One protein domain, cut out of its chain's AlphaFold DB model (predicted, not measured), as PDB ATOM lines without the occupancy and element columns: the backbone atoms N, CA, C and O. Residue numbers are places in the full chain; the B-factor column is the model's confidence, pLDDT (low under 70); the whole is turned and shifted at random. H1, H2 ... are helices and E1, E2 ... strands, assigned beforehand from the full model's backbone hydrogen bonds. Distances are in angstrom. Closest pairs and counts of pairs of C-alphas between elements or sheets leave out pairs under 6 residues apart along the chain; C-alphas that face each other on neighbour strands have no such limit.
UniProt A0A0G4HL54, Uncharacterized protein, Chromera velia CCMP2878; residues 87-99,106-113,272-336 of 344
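What this domain is: This is residues 87 to 99, 106 to 113 and 272 to 336 of the 344 residues of an uncharacterized protein of Chromera velia CCMP2878 (UniProt A0A0G4HL54). A long two-stranded hairpin, E3 and E4, makes the spine of a curled five-stranded sheet, with E1 and then the shorter E2 added beside E4, and the three-residue strand E5 beside E3 at the other edge. The short helix H1 sits at one end of the spine, the hairpin's turn, residues 287 to 291, lies at the far end, and the longer helix H2 sets off from near H1's end and only grazes the sheet. The 86 printed residues run E1, E2, E3, E4, H1, E5, H2 along the chain; the sheet order is E2, E1, E4, E3, E5, antiparallel throughout. The class is mixed, helices and strands. The whole is loose, with a radius of gyration of the C-alphas of 15.5 A, and its outline is flat, 47 by 36 by 19 A.

How they stand to each other: Start with the hairpin of E3, residues 272 to 286, and E4, residues 292 to 306, which are antiparallel at 168 degrees. Look at N 278 and O 299, 2.8 A apart, and at N 293 and O 285, also 2.8 A, both pairs within hydrogen-bond range. E3 bends by 57 degrees at residue 282. Next to E4 find E1, residues 88 to 96, antiparallel at 147 degrees; C-alphas 89 and 301 face each other at 5.0 A, and N 88 and O 302 are within hydrogen-bond range at 3.3 A. Beyond E1 comes the edge strand E2, residues 107 to 111, antiparallel to E1 at 152 degrees, with N 93 and O 109 within range at 2.8 A. On the other side of E3 from E4 is the edge strand E5, residues 316 to 318, antiparallel to E3 at 123 degrees, with N 318 and O 273 within range at 2.8 A. The sheet is twisted, and it is curled like part of a barrel, the way across it turning by 96 degrees. H1, residues 307 to 312, is on the sheet at a height of 8.7 A; it is only just over E3 alone, as 4 of its 6 C-alphas fall on E3 and 2 on E5. It only just runs along the strands, at 27 degrees to E3 on the local plane. The closest C-alphas of E3 and H1 are those of Val 272 and Arg 307, 5.7 A apart. E4, H1 and E5 form a split strand-helix-strand unit, two strands running the same way with a helix between them in the chain and E3 between them in the sheet; its crossover is right-handed. H2, residues 320 to 334, only grazes the sheet with residues 320 to 330; its closest C-alpha approach to E3 is Asp 320 to Trp 273, 6.9 A. H1 and H2 are apart. In H1 and H2 every O i to N i+4 pair is within hydrogen-bond range.

Where its parts are: Find C-alpha 272 at (-44.637, -10.157, -0.636); from there E3 runs 39.7 A to Val 286. E4 starts at Glu 292 and runs 43.0 A to Ser 306. E1 begins at C-alpha 88, at (-44.735, -23.079, -2.583), and is 23.8 A long, while E2 measures 12.7 A. H1 spans 8.5 A and E5 6.9 A. H2 covers 21.2 A and ends at C-alpha 334, at (-33.804, -31.634, -8.595).

The domain as a whole: The two C-alphas farthest apart are those of Gly 290 and Ser 308, 48.7 A. Look for two cuts: residues 100 to 105 are not printed, with 12.6 A from C-alpha 99 to 106, and residues 114 to 271 are not printed, with 22.7 A from C-alpha 113 to 272. The links printed whole are tight: E3 to E4, E4 to H1, H1 to E5 and E5 to H2. Mean pLDDT of the printed part is 70.6; residues 87 to 99, 106 to 113 and 328 to 336 are under 70.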
ATOM      1  N   THR A  87     -48.946 -21.154  -3.472       42.12
ATOM      2  CA  THR A  87     -48.277 -21.639  -2.263       42.12
ATOM      3  C   THR A  87     -47.136 -22.547  -2.699       42.12
ATOM      4  O   THR A  87     -47.371 -23.526  -3.407       42.12
ATOM      5  N   VAL A  88     -45.903 -22.235  -2.299       47.56
ATOM      6  CA  VAL A  88     -44.735 -23.079  -2.583       47.56
ATOM      7  C   VAL A  88     -44.286 -23.725  -1.275       47.56
ATOM      8  O   VAL A  88     -43.636 -23.104  -0.432       47.56
ATOM      9  N   GLY A  89     -44.653 -24.993  -1.087       36.16
ATOM     10  CA  GLY A  89     -44.199 -25.798   0.048       36.16
ATOM     11  C   GLY A  89     -42.724 -26.169  -0.099       36.16
ATOM     12  O   GLY A  89     -42.329 -26.739  -1.112       36.16
ATOM     13  N   CYS A  90     -41.894 -25.856   0.898       37.44
ATOM     14  CA  CYS A  90     -40.471 -26.202   0.910       37.44
ATOM     15  C   CYS A  90     -40.061 -26.705   2.293       37.44
ATOM     16  O   CYS A  90     -39.794 -25.907   3.184       37.44
ATOM     17  N   THR A  91     -39.947 -28.020   2.473       34.72
ATOM     18  CA  THR A  91     -39.502 -28.593   3.748       34.72
ATOM     19  C   THR A  91     -37.996 -28.397   3.918       34.72
ATOM     20  O   THR A  91     -37.167 -29.147   3.412       34.72
ATOM     21  N   LEU A  92     -37.628 -27.351   4.647       35.59
ATOM     22  CA  LEU A  92     -36.279 -27.191   5.176       35.59
ATOM     23  C   LEU A  92     -36.156 -28.082   6.416       35.59
ATOM     24  O   LEU A  92     -36.978 -27.972   7.312       35.59
ATOM     25  N   LEU A  93     -35.174 -28.981   6.466       33.44
ATOM     26  CA  LEU A  93     -34.721 -29.600   7.707       33.44
ATOM     27  C   LEU A  93     -33.490 -28.832   8.174       33.44
ATOM     28  O   LEU A  93     -32.400 -28.976   7.620       33.44
ATOM     29  N   VAL A  94     -33.677 -28.016   9.202       36.50
ATOM     30  CA  VAL A  94     -32.568 -27.415   9.942       36.50
ATOM     31  C   VAL A  94     -32.411 -28.235  11.209       36.50
ATOM     32  O   VAL A  94     -33.292 -28.187  12.062       36.50
ATOM     33  N   GLY A  95     -31.347 -29.032  11.291       32.38
ATOM     34  CA  GLY A  95     -30.978 -29.727  12.519       32.38
ATOM     35  C   GLY A  95     -30.049 -28.838  13.329       32.38
ATOM     36  O   GLY A  95     -28.882 -28.709  12.972       32.38
ATOM     37  N   LEU A  96     -30.553 -28.220  14.397       35.75
ATOM     38  CA  LEU A  96     -29.700 -27.552  15.377       35.75
ATOM     39  C   LEU A  96     -29.166 -28.614  16.340       35.75
ATOM     40  O   LEU A  96     -29.927 -29.264  17.060       35.75
ATOM     41  N   TRP A  97     -27.857 -28.831  16.293       35.56
ATOM     42  CA  TRP A  97     -27.146 -29.731  17.189       35.56
ATOM     43  C   TRP A  97     -26.919 -28.994  18.513       35.56
ATOM     44  O   TRP A  97     -26.133 -28.056  18.583       35.56
ATOM     45  N   GLY A  98     -27.653 -29.375  19.559       26.55
ATOM     46  CA  GLY A  98     -27.431 -28.843  20.903       26.55
ATOM     47  C   GLY A  98     -26.186 -29.470  21.530       26.55
ATOM     48  O   GLY A  98     -26.105 -30.695  21.599       26.55
ATOM     49  N   GLY A  99     -25.246 -28.634  21.984       29.75
ATOM     50  CA  GLY A  99     -24.038 -29.049  22.714       29.75
ATOM     51  C   GLY A  99     -22.720 -28.896  21.950       29.75
ATOM     52  O   GLY A  99     -21.845 -29.743  22.098       29.75
ATOM     53  N   VAL A 106     -23.319 -25.751  10.647       33.28
ATOM     54  CA  VAL A 106     -24.778 -25.835  10.524       33.28
ATOM     55  C   VAL A 106     -25.132 -26.653   9.284       33.28
ATOM     56  O   VAL A 106     -24.919 -26.226   8.151       33.28
ATOM     57  N   TRP A 107     -25.744 -27.819   9.492       32.47
ATOM     58  CA  TRP A 107     -26.172 -28.698   8.404       32.47
ATOM     59  C   TRP A 107     -27.619 -28.397   8.008       32.47
ATOM     60  O   TRP A 107     -28.563 -28.680   8.752       32.47
ATOM     61  N   ILE A 108     -27.806 -27.839   6.812       34.28
ATOM     62  CA  ILE A 108     -29.130 -27.569   6.243       34.28
ATOM     63  C   ILE A 108     -29.434 -28.644   5.201       34.28
ATOM     64  O   ILE A 108     -28.844 -28.662   4.121       34.28
ATOM     65  N   ARG A 109     -30.395 -29.529   5.487       36.69
ATOM     66  CA  ARG A 109     -30.923 -30.468   4.487       36.69
ATOM     67  C   ARG A 109     -32.221 -29.902   3.938       36.69
ATOM     68  O   ARG A 109     -33.168 -29.682   4.685       36.69
ATOM     69  N   VAL A 110     -32.301 -29.676   2.632       34.72
ATOM     70  CA  VAL A 110     -33.557 -29.239   2.010       34.72
ATOM     71  C   VAL A 110     -34.210 -30.423   1.313       34.72
ATOM     72  O   VAL A 110     -33.718 -30.872   0.283       34.72
ATOM     73  N   GLU A 111     -35.313 -30.925   1.864       35.62
ATOM     74  CA  GLU A 111     -36.087 -32.013   1.261       35.62
ATOM     75  C   GLU A 111     -37.241 -31.429   0.436       35.62
ATOM     76  O   GLU A 111     -38.044 -30.621   0.911       35.62
ATOM     77  N   ALA A 112     -37.329 -31.827  -0.834       33.06
ATOM     78  CA  ALA A 112     -38.487 -31.528  -1.661       33.06
ATOM     79  C   ALA A 112     -39.630 -32.464  -1.251       33.06
ATOM     80  O   ALA A 112     -39.533 -33.678  -1.415       33.06
ATOM     81  N   ALA A 113     -40.721 -31.909  -0.724       32.41
ATOM     82  CA  ALA A 113     -41.954 -32.663  -0.546       32.41
ATOM     83  C   ALA A 113     -42.624 -32.840  -1.920       32.41
ATOM     84  O   ALA A 113     -43.450 -32.029  -2.330       32.41
ATOM     85  N   VAL A 272     -46.010  -9.678  -0.851       88.19
ATOM     86  CA  VAL A 272     -44.637 -10.157  -0.636       88.19
ATOM     87  C   VAL A 272     -44.613 -11.647  -0.307       88.19
ATOM     88  O   VAL A 272     -45.571 -12.210   0.233       88.19
ATOM     89  N   TRP A 273     -43.499 -12.316  -0.616       87.12
ATOM     90  CA  TRP A 273     -43.278 -13.696  -0.191       87.12
ATOM     91  C   TRP A 273     -42.722 -13.722   1.223       87.12
ATOM     92  O   TRP A 273     -41.652 -13.180   1.481       87.12
ATOM     93  N   VAL A 274     -43.401 -14.421   2.124       88.50
ATOM     94  CA  VAL A 274     -42.954 -14.600   3.506       88.50
ATOM     95  C   VAL A 274     -42.625 -16.045   3.820       88.50
ATOM     96  O   VAL A 274     -43.267 -16.975   3.319       88.50
ATOM     97  N   ARG A 275     -41.644 -16.235   4.700       88.44
ATOM     98  CA  ARG A 275     -41.298 -17.541   5.253       88.44
ATOM     99  C   ARG A 275     -42.090 -17.796   6.529       88.44
ATOM    100  O   ARG A 275     -41.827 -17.191   7.561       88.44
ATOM    101  N   VAL A 276     -42.997 -18.764   6.481       86.31
ATOM    102  CA  VAL A 276     -43.828 -19.169   7.620       86.31
ATOM    103  C   VAL A 276     -43.355 -20.520   8.151       86.31
ATOM    104  O   VAL A 276     -43.132 -21.456   7.377       86.31
ATOM    105  N   LYS A 277     -43.203 -20.650   9.473       88.81
ATOM    106  CA  LYS A 277     -42.930 -21.938  10.130       88.81
ATOM    107  C   LYS A 277     -44.217 -22.766  10.135       88.81
ATOM    108  O   LYS A 277     -45.204 -22.376  10.744       88.81
ATOM    109  N   LYS A 278     -44.217 -23.904   9.441       87.88
ATOM    110  CA  LYS A 278     -45.382 -24.800   9.341       87.88
ATOM    111  C   LYS A 278     -45.499 -25.721  10.553       87.88
ATOM    112  O   LYS A 278     -46.595 -26.122  10.925       87.88
ATOM    113  N   GLY A 279     -44.368 -26.085  11.142       82.69
ATOM    114  CA  GLY A 279     -44.330 -26.968  12.297       82.69
ATOM    115  C   GLY A 279     -42.908 -27.302  12.703       82.69
ATOM    116  O   GLY A 279     -41.948 -27.005  11.991       82.69
ATOM    117  N   GLU A 280     -42.780 -27.930  13.857       88.94
ATOM    118  CA  GLU A 280     -41.514 -28.415  14.382       88.94
ATOM    119  C   GLU A 280     -41.702 -29.842  14.868       88.94
ATOM    120  O   GLU A 280     -42.694 -30.170  15.512       88.94
ATOM    121  N   THR A 281     -40.767 -30.708  14.506       82.38
ATOM    122  CA  THR A 281     -40.803 -32.121  14.872       82.38
ATOM    123  C   THR A 281     -39.462 -32.510  15.458       82.38
ATOM    124  O   THR A 281     -38.423 -32.248  14.858       82.38
ATOM    125  N   ARG A 282     -39.468 -33.145  16.627       85.81
ATOM    126  CA  ARG A 282     -38.257 -33.707  17.225       85.81
ATOM    127  C   ARG A 282     -38.075 -35.119  16.681       85.81
ATOM    128  O   ARG A 282     -38.925 -35.978  16.890       85.81
ATOM    129  N   LYS A 283     -36.990 -35.358  15.951       85.44
ATOM    130  CA  LYS A 283     -36.640 -36.672  15.406       85.44
ATOM    131  C   LYS A 283     -35.452 -37.230  16.168       85.44
ATOM    132  O   LYS A 283     -34.434 -36.559  16.298       85.44
ATOM    133  N   LYS A 284     -35.559 -38.465  16.646       88.88
ATOM    134  CA  LYS A 284     -34.394 -39.195  17.141       88.88
ATOM    135  C   LYS A 284     -33.568 -39.678  15.951       88.88
ATOM    136  O   LYS A 284     -34.119 -40.224  14.995       88.88
ATOM    137  N   ARG A 285     -32.260 -39.449  15.990       86.25
ATOM    138  CA  ARG A 285     -31.288 -40.038  15.071       86.25
ATOM    139  C   ARG A 285     -30.156 -40.642  15.880       86.25
ATOM    140  O   ARG A 285     -29.677 -40.027  16.826       86.25
ATOM    141  N   VAL A 286     -29.731 -41.827  15.472       88.50
ATOM    142  CA  VAL A 286     -28.517 -42.452  15.990       88.50
ATOM    143  C   VAL A 286     -27.336 -41.820  15.259       88.50
ATOM    144  O   VAL A 286     -27.340 -41.750  14.026       88.50
ATOM    145  N   GLY A 287     -26.392 -41.268  16.017       86.44
ATOM    146  CA  GLY A 287     -25.150 -40.732  15.474       86.44
ATOM    147  C   GLY A 287     -24.230 -41.844  14.951       86.44
ATOM    148  O   GLY A 287     -24.480 -43.026  15.187       86.44
ATOM    149  N   PRO A 288     -23.150 -41.490  14.236       82.00
ATOM    150  CA  PRO A 288     -22.148 -42.466  13.789       82.00
ATOM    151  C   PRO A 288     -21.426 -43.156  14.961       82.00
ATOM    152  O   PRO A 288     -20.874 -44.235  14.793       82.00
ATOM    153  N   ASP A 289     -21.469 -42.546  16.143       90.62
ATOM    154  CA  ASP A 289     -20.985 -43.053  17.429       90.62
ATOM    155  C   ASP A 289     -21.947 -44.055  18.100       90.62
ATOM    156  O   ASP A 289     -21.687 -44.499  19.214       90.62
ATOM    157  N   GLY A 290     -23.082 -44.383  17.473       91.56
ATOM    158  CA  GLY A 290     -24.104 -45.260  18.052       91.56
ATOM    159  C   GLY A 290     -24.969 -44.597  19.130       91.56
ATOM    160  O   GLY A 290     -25.877 -45.235  19.659       91.56
ATOM    161  N   THR A 291     -24.748 -43.316  19.438       90.75
ATOM    162  CA  THR A 291     -25.504 -42.613  20.481       90.75
ATOM    163  C   THR A 291     -26.810 -42.051  19.915       90.75
ATOM    164  O   THR A 291     -26.815 -41.352  18.897       90.75
ATOM    165  N   GLU A 292     -27.942 -42.316  20.578       89.19
ATOM    166  CA  GLU A 292     -29.220 -41.679  20.238       89.19
ATOM    167  C   GLU A 292     -29.189 -40.186  20.573       89.19
ATOM    168  O   GLU A 292     -29.051 -39.785  21.727       89.19
ATOM    169  N   ARG A 293     -29.393 -39.342  19.560       86.56
ATOM    170  CA  ARG A 293     -29.521 -37.894  19.721       86.56
ATOM    171  C   ARG A 293     -30.864 -37.426  19.191       86.56
ATOM    172  O   ARG A 293     -31.366 -37.892  18.168       86.56
ATOM    173  N   SER A 294     -31.472 -36.474  19.885       85.88
ATOM    174  CA  SER A 294     -32.700 -35.841  19.415       85.88
ATOM    175  C   SER A 294     -32.368 -34.606  18.584       85.88
ATOM    176  O   SER A 294     -31.754 -33.675  19.094       85.88
ATOM    177  N   VAL A 295     -32.819 -34.576  17.338       87.12
ATOM    178  CA  VAL A 295     -32.673 -33.444  16.425       87.12
ATOM    179  C   VAL A 295     -34.023 -32.749  16.295       87.12
ATOM    180  O   VAL A 295     -35.027 -33.388  15.975       87.12
ATOM    181  N   LEU A 296     -34.062 -31.442  16.534       85.56
ATOM    182  CA  LEU A 296     -35.230 -30.629  16.210       85.56
ATOM    183  C   LEU A 296     -35.228 -30.327  14.716       85.56
ATOM    184  O   LEU A 296     -34.210 -29.943  14.154       85.56
ATOM    185  N   VAL A 297     -36.369 -30.548  14.072       84.62
ATOM    186  CA  VAL A 297     -36.573 -30.343  12.642       84.62
ATOM    187  C   VAL A 297     -37.738 -29.383  12.464       84.62
ATOM    188  O   VAL A 297     -38.901 -29.773  12.590       84.62
ATOM    189  N   ALA A 298     -37.424 -28.129  12.150       85.44
ATOM    190  CA  ALA A 298     -38.414 -27.095  11.860       85.44
ATOM    191  C   ALA A 298     -38.735 -27.044  10.363       85.44
ATOM    192  O   ALA A 298     -37.842 -26.800   9.561       85.44
ATOM    193  N   GLN A 299     -40.003 -27.227   9.992       83.50
ATOM    194  CA  GLN A 299     -40.485 -27.108   8.617       83.50
ATOM    195  C   GLN A 299     -40.942 -25.678   8.330       83.50
ATOM    196  O   GLN A 299     -41.691 -25.085   9.107       83.50
ATOM    197  N   PHE A 300     -40.554 -25.151   7.172       86.50
ATOM    198  CA  PHE A 300     -40.941 -23.817   6.717       86.50
ATOM    199  C   PHE A 300     -41.717 -23.893   5.398       86.50
ATOM    200  O   PHE A 300     -41.750 -24.923   4.735       86.50
ATOM    201  N   MET A 301     -42.379 -22.809   5.020       87.19
ATOM    202  CA  MET A 301     -43.092 -22.677   3.754       87.19
ATOM    203  C   MET A 301     -43.054 -21.223   3.308       87.19
ATOM    204  O   MET A 301     -43.127 -20.328   4.145       87.19
ATOM    205  N   TRP A 302     -42.957 -21.000   1.998       87.94
ATOM    206  CA  TRP A 302     -43.082 -19.664   1.432       87.94
ATOM    207  C   TRP A 302     -44.526 -19.435   0.987       87.94
ATOM    208  O   TRP A 302     -45.089 -20.236   0.231       87.94
ATOM    209  N   LYS A 303     -45.131 -18.357   1.479       90.00
ATOM    210  CA  LYS A 303     -46.513 -17.970   1.188       90.00
ATOM    211  C   LYS A 303     -46.540 -16.503   0.773       90.00
ATOM    212  O   LYS A 303     -45.800 -15.711   1.338       90.00
ATOM    213  N   THR A 304     -47.387 -16.146  -0.186       89.19
ATOM    214  CA  THR A 304     -47.675 -14.740  -0.477       89.19
ATOM    215  C   THR A 304     -48.657 -14.177   0.548       89.19
ATOM    216  O   THR A 304     -49.679 -14.802   0.858       89.19
ATOM    217  N   MET A 305     -48.338 -13.012   1.097       88.56
ATOM    218  CA  MET A 305     -49.236 -12.226   1.943       88.56
ATOM    219  C   MET A 305     -48.987 -10.741   1.720       88.56
ATOM    220  O   MET A 305     -48.015 -10.375   1.058       88.56
ATOM    221  N   SER A 306     -49.848  -9.895   2.276       91.12
ATOM    222  CA  SER A 306     -49.624  -8.463   2.190       91.12
ATOM    223  C   SER A 306     -48.441  -8.028   3.051       91.12
ATOM    224  O   SER A 306     -48.153  -8.614   4.101       91.12
ATOM    225  N   ARG A 307     -47.736  -6.992   2.600       88.00
ATOM    226  CA  ARG A 307     -46.570  -6.453   3.299       88.00
ATOM    227  C   ARG A 307     -46.910  -5.956   4.701       88.00
ATOM    228  O   ARG A 307     -46.165  -6.247   5.630       88.00
ATOM    229  N   SER A 308     -48.062  -5.306   4.876       90.88
ATOM    230  CA  SER A 308     -48.484  -4.826   6.198       90.88
ATOM    231  C   SER A 308     -48.708  -5.983   7.181       90.88
ATOM    232  O   SER A 308     -48.353  -5.881   8.357       90.88
ATOM    233  N   GLN A 309     -49.237  -7.116   6.699       90.06
ATOM    234  CA  GLN A 309     -49.389  -8.325   7.504       90.06
ATOM    235  C   GLN A 309     -48.022  -8.926   7.854       90.06
ATOM    236  O   GLN A 309     -47.786  -9.285   9.007       90.06
ATOM    237  N   ALA A 310     -47.119  -9.010   6.878       89.88
ATOM    238  CA  ALA A 310     -45.780  -9.553   7.071       89.88
ATOM    239  C   ALA A 310     -44.962  -8.756   8.098       89.88
ATOM    240  O   ALA A 310     -44.302  -9.351   8.951       89.88
ATOM    241  N   GLU A 311     -45.027  -7.426   8.031       89.50
ATOM    242  CA  GLU A 311     -44.355  -6.513   8.960       89.50
ATOM    243  C   GLU A 311     -44.942  -6.621  10.371       89.50
ATOM    244  O   GLU A 311     -44.191  -6.736  11.338       89.50
ATOM    245  N   ARG A 312     -46.276  -6.688  10.493       92.62
ATOM    246  CA  ARG A 312     -46.956  -6.871  11.786       92.62
ATOM    247  C   ARG A 312     -46.583  -8.190  12.464       92.62
ATOM    248  O   ARG A 312     -46.453  -8.235  13.682       92.62
ATOM    249  N   GLU A 313     -46.428  -9.257  11.686       88.75
ATOM    250  CA  GLU A 313     -46.043 -10.582  12.184       88.75
ATOM    251  C   GLU A 313     -44.513 -10.754  12.315       88.75
ATOM    252  O   GLU A 313     -44.052 -11.810  12.754       88.75
ATOM    253  N   GLY A 314     -43.712  -9.742  11.949       89.00
ATOM    254  CA  GLY A 314     -42.248  -9.802  12.007       89.00
ATOM    255  C   GLY A 314     -41.651 -10.916  11.136       89.00
ATOM    256  O   GLY A 314     -40.630 -11.512  11.489       89.00
ATOM    257  N   LEU A 315     -42.311 -11.257  10.025       89.25
ATOM    258  CA  LEU A 315     -41.921 -12.387   9.188       89.25
ATOM    259  C   LEU A 315     -40.771 -12.036   8.247       89.25
ATOM    260  O   LEU A 315     -40.671 -10.935   7.709       89.25
ATOM    261  N   GLN A 316     -39.926 -13.033   7.969       83.81
ATOM    262  CA  GLN A 316     -38.881 -12.896   6.962       83.81
ATOM    263  C   GLN A 316     -39.516 -12.785   5.571       83.81
ATOM    264  O   GLN A 316     -40.061 -13.764   5.047       83.81
ATOM    265  N   MET A 317     -39.406 -11.599   4.982       88.25
ATOM    266  CA  MET A 317     -39.868 -11.279   3.636       88.25
ATOM    267  C   MET A 317     -38.772 -11.538   2.596       88.25
ATOM    268  O   MET A 317     -37.580 -11.431   2.886       88.25
ATOM    269  N   LYS A 318     -39.184 -11.874   1.375       84.81
ATOM    270  CA  LYS A 318     -38.345 -11.904   0.176       84.81
ATOM    271  C   LYS A 318     -39.050 -11.220  -0.980       84.81
ATOM    272  O   LYS A 318     -40.269 -11.329  -1.125       84.81
ATOM    273  N   SER A 319     -38.256 -10.577  -1.830       78.12
ATOM    274  CA  SER A 319     -38.743 -10.011  -3.083       78.12
ATOM    275  C   SER A 319     -39.144 -11.109  -4.078       78.12
ATOM    276  O   SER A 319     -38.643 -12.240  -4.038       78.12
ATOM    277  N   ASP A 320     -40.017 -10.766  -5.024       75.06
ATOM    278  CA  ASP A 320     -40.406 -11.660  -6.119       75.06
ATOM    279  C   ASP A 320     -39.207 -12.134  -6.952       75.06
ATOM    280  O   ASP A 320     -39.170 -13.283  -7.403       75.06
ATOM    281  N   ALA A 321     -38.207 -11.268  -7.146       74.81
ATOM    282  CA  ALA A 321     -36.979 -11.605  -7.859       74.81
ATOM    283  C   ALA A 321     -36.180 -12.684  -7.111       74.81
ATOM    284  O   ALA A 321     -35.813 -13.707  -7.697       74.81
ATOM    285  N   GLU A 322     -35.989 -12.518  -5.802       71.06
ATOM    286  CA  GLU A 322     -35.308 -13.511  -4.968       71.06
ATOM    287  C   GLU A 322     -36.063 -14.838  -4.908       71.06
ATOM    288  O   GLU A 322     -35.446 -15.908  -4.939       71.06
ATOM    289  N   MET A 323     -37.397 -14.796  -4.850       78.56
ATOM    290  CA  MET A 323     -38.206 -16.010  -4.844       78.56
ATOM    291  C   MET A 323     -38.133 -16.741  -6.192       78.56
ATOM    292  O   MET A 323     -38.032 -17.969  -6.219       78.56
ATOM    293  N   LYS A 324     -38.098 -16.020  -7.321       73.44
ATOM    294  CA  LYS A 324     -37.872 -16.617  -8.649       73.44
ATOM    295  C   LYS A 324     -36.513 -17.314  -8.728       73.44
ATOM    296  O   LYS A 324     -36.459 -18.464  -9.164       73.44
ATOM    297  N   ILE A 325     -35.442 -16.677  -8.248       73.75
ATOM    298  CA  ILE A 325     -34.099 -17.283  -8.188       73.75
ATOM    299  C   ILE A 325     -34.113 -18.537  -7.297       73.75
ATOM    300  O   ILE A 325     -33.579 -19.589  -7.663       73.75
ATOM    301  N   PHE A 326     -34.790 -18.477  -6.148       70.81
ATOM    302  CA  PHE A 326     -34.941 -19.624  -5.254       70.81
ATOM    303  C   PHE A 326     -35.693 -20.796  -5.913       70.81
ATOM    304  O   PHE A 326     -35.262 -21.945  -5.828       70.81
ATOM    305  N   ILE A 327     -36.788 -20.529  -6.626       75.25
ATOM    306  CA  ILE A 327     -37.542 -21.563  -7.350       75.25
ATOM    307  C   ILE A 327     -36.706 -22.164  -8.493       75.25
ATOM    308  O   ILE A 327     -36.725 -23.381  -8.696       75.25
ATOM    309  N   LEU A 328     -35.960 -21.342  -9.236       68.00
ATOM    310  CA  LEU A 328     -35.107 -21.804 -10.336       68.00
ATOM    311  C   LEU A 328     -33.961 -22.692  -9.835       68.00
ATOM    312  O   LEU A 328     -33.784 -23.801 -10.342       68.00
ATOM    313  N   SER A 329     -33.260 -22.268  -8.782       62.78
ATOM    314  CA  SER A 329     -32.199 -23.068  -8.153       62.78
ATOM    315  C   SER A 329     -32.724 -24.393  -7.585       62.78
ATOM    316  O   SER A 329     -32.050 -25.423  -7.666       62.78
ATOM    317  N   LYS A 330     -33.964 -24.428  -7.073       68.19
ATOM    318  CA  LYS A 330     -34.621 -25.678  -6.654       68.19
ATOM    319  C   LYS A 330     -34.825 -26.647  -7.815       68.19
ATOM    320  O   LYS A 330     -34.535 -27.834  -7.669       68.19
ATOM    321  N   ARG A 331     -35.289 -26.149  -8.963       65.19
ATOM    322  CA  ARG A 331     -35.516 -26.970 -10.164       65.19
ATOM    323  C   ARG A 331     -34.217 -27.541 -10.725       65.19
ATOM    324  O   ARG A 331     -34.199 -28.705 -11.118       65.19
ATOM    325  N   GLN A 332     -33.142 -26.758 -10.726       61.38
ATOM    326  CA  GLN A 332     -31.829 -27.208 -11.196       61.38
ATOM    327  C   GLN A 332     -31.261 -28.321 -10.307       61.38
ATOM    328  O   GLN A 332     -30.879 -29.370 -10.817       61.38
ATOM    329  N   ASN A 333     -31.332 -28.165  -8.982       56.94
ATOM    330  CA  ASN A 333     -30.861 -29.193  -8.046       56.94
ATOM    331  C   ASN A 333     -31.681 -30.493  -8.099       56.94
ATOM    332  O   ASN A 333     -31.143 -31.565  -7.853       56.94
ATOM    333  N   SER A 334     -32.969 -30.429  -8.451       56.91
ATOM    334  CA  SER A 334     -33.804 -31.634  -8.595       56.91
ATOM    335  C   SER A 334     -33.539 -32.448  -9.870       56.91
ATOM    336  O   SER A 334     -34.011 -33.575  -9.968       56.91
ATOM    337  N   LYS A 335     -32.812 -31.888 -10.849       54.06
ATOM    338  CA  LYS A 335     -32.498 -32.539 -12.135       54.06
ATOM    339  C   LYS A 335     -31.092 -33.135 -12.204       54.06
ATOM    340  O   LYS A 335     -30.765 -33.756 -13.211       54.06
ATOM    341  N   ALA A 336     -30.273 -32.962 -11.169       52.78
ATOM    342  CA  ALA A 336     -28.979 -33.624 -11.071       52.78
ATOM    343  C   ALA A 336     -29.189 -35.116 -10.754       52.78
ATOM    344  O   ALA A 336     -29.078 -35.556  -9.613       52.78
TER     345      ALA A 336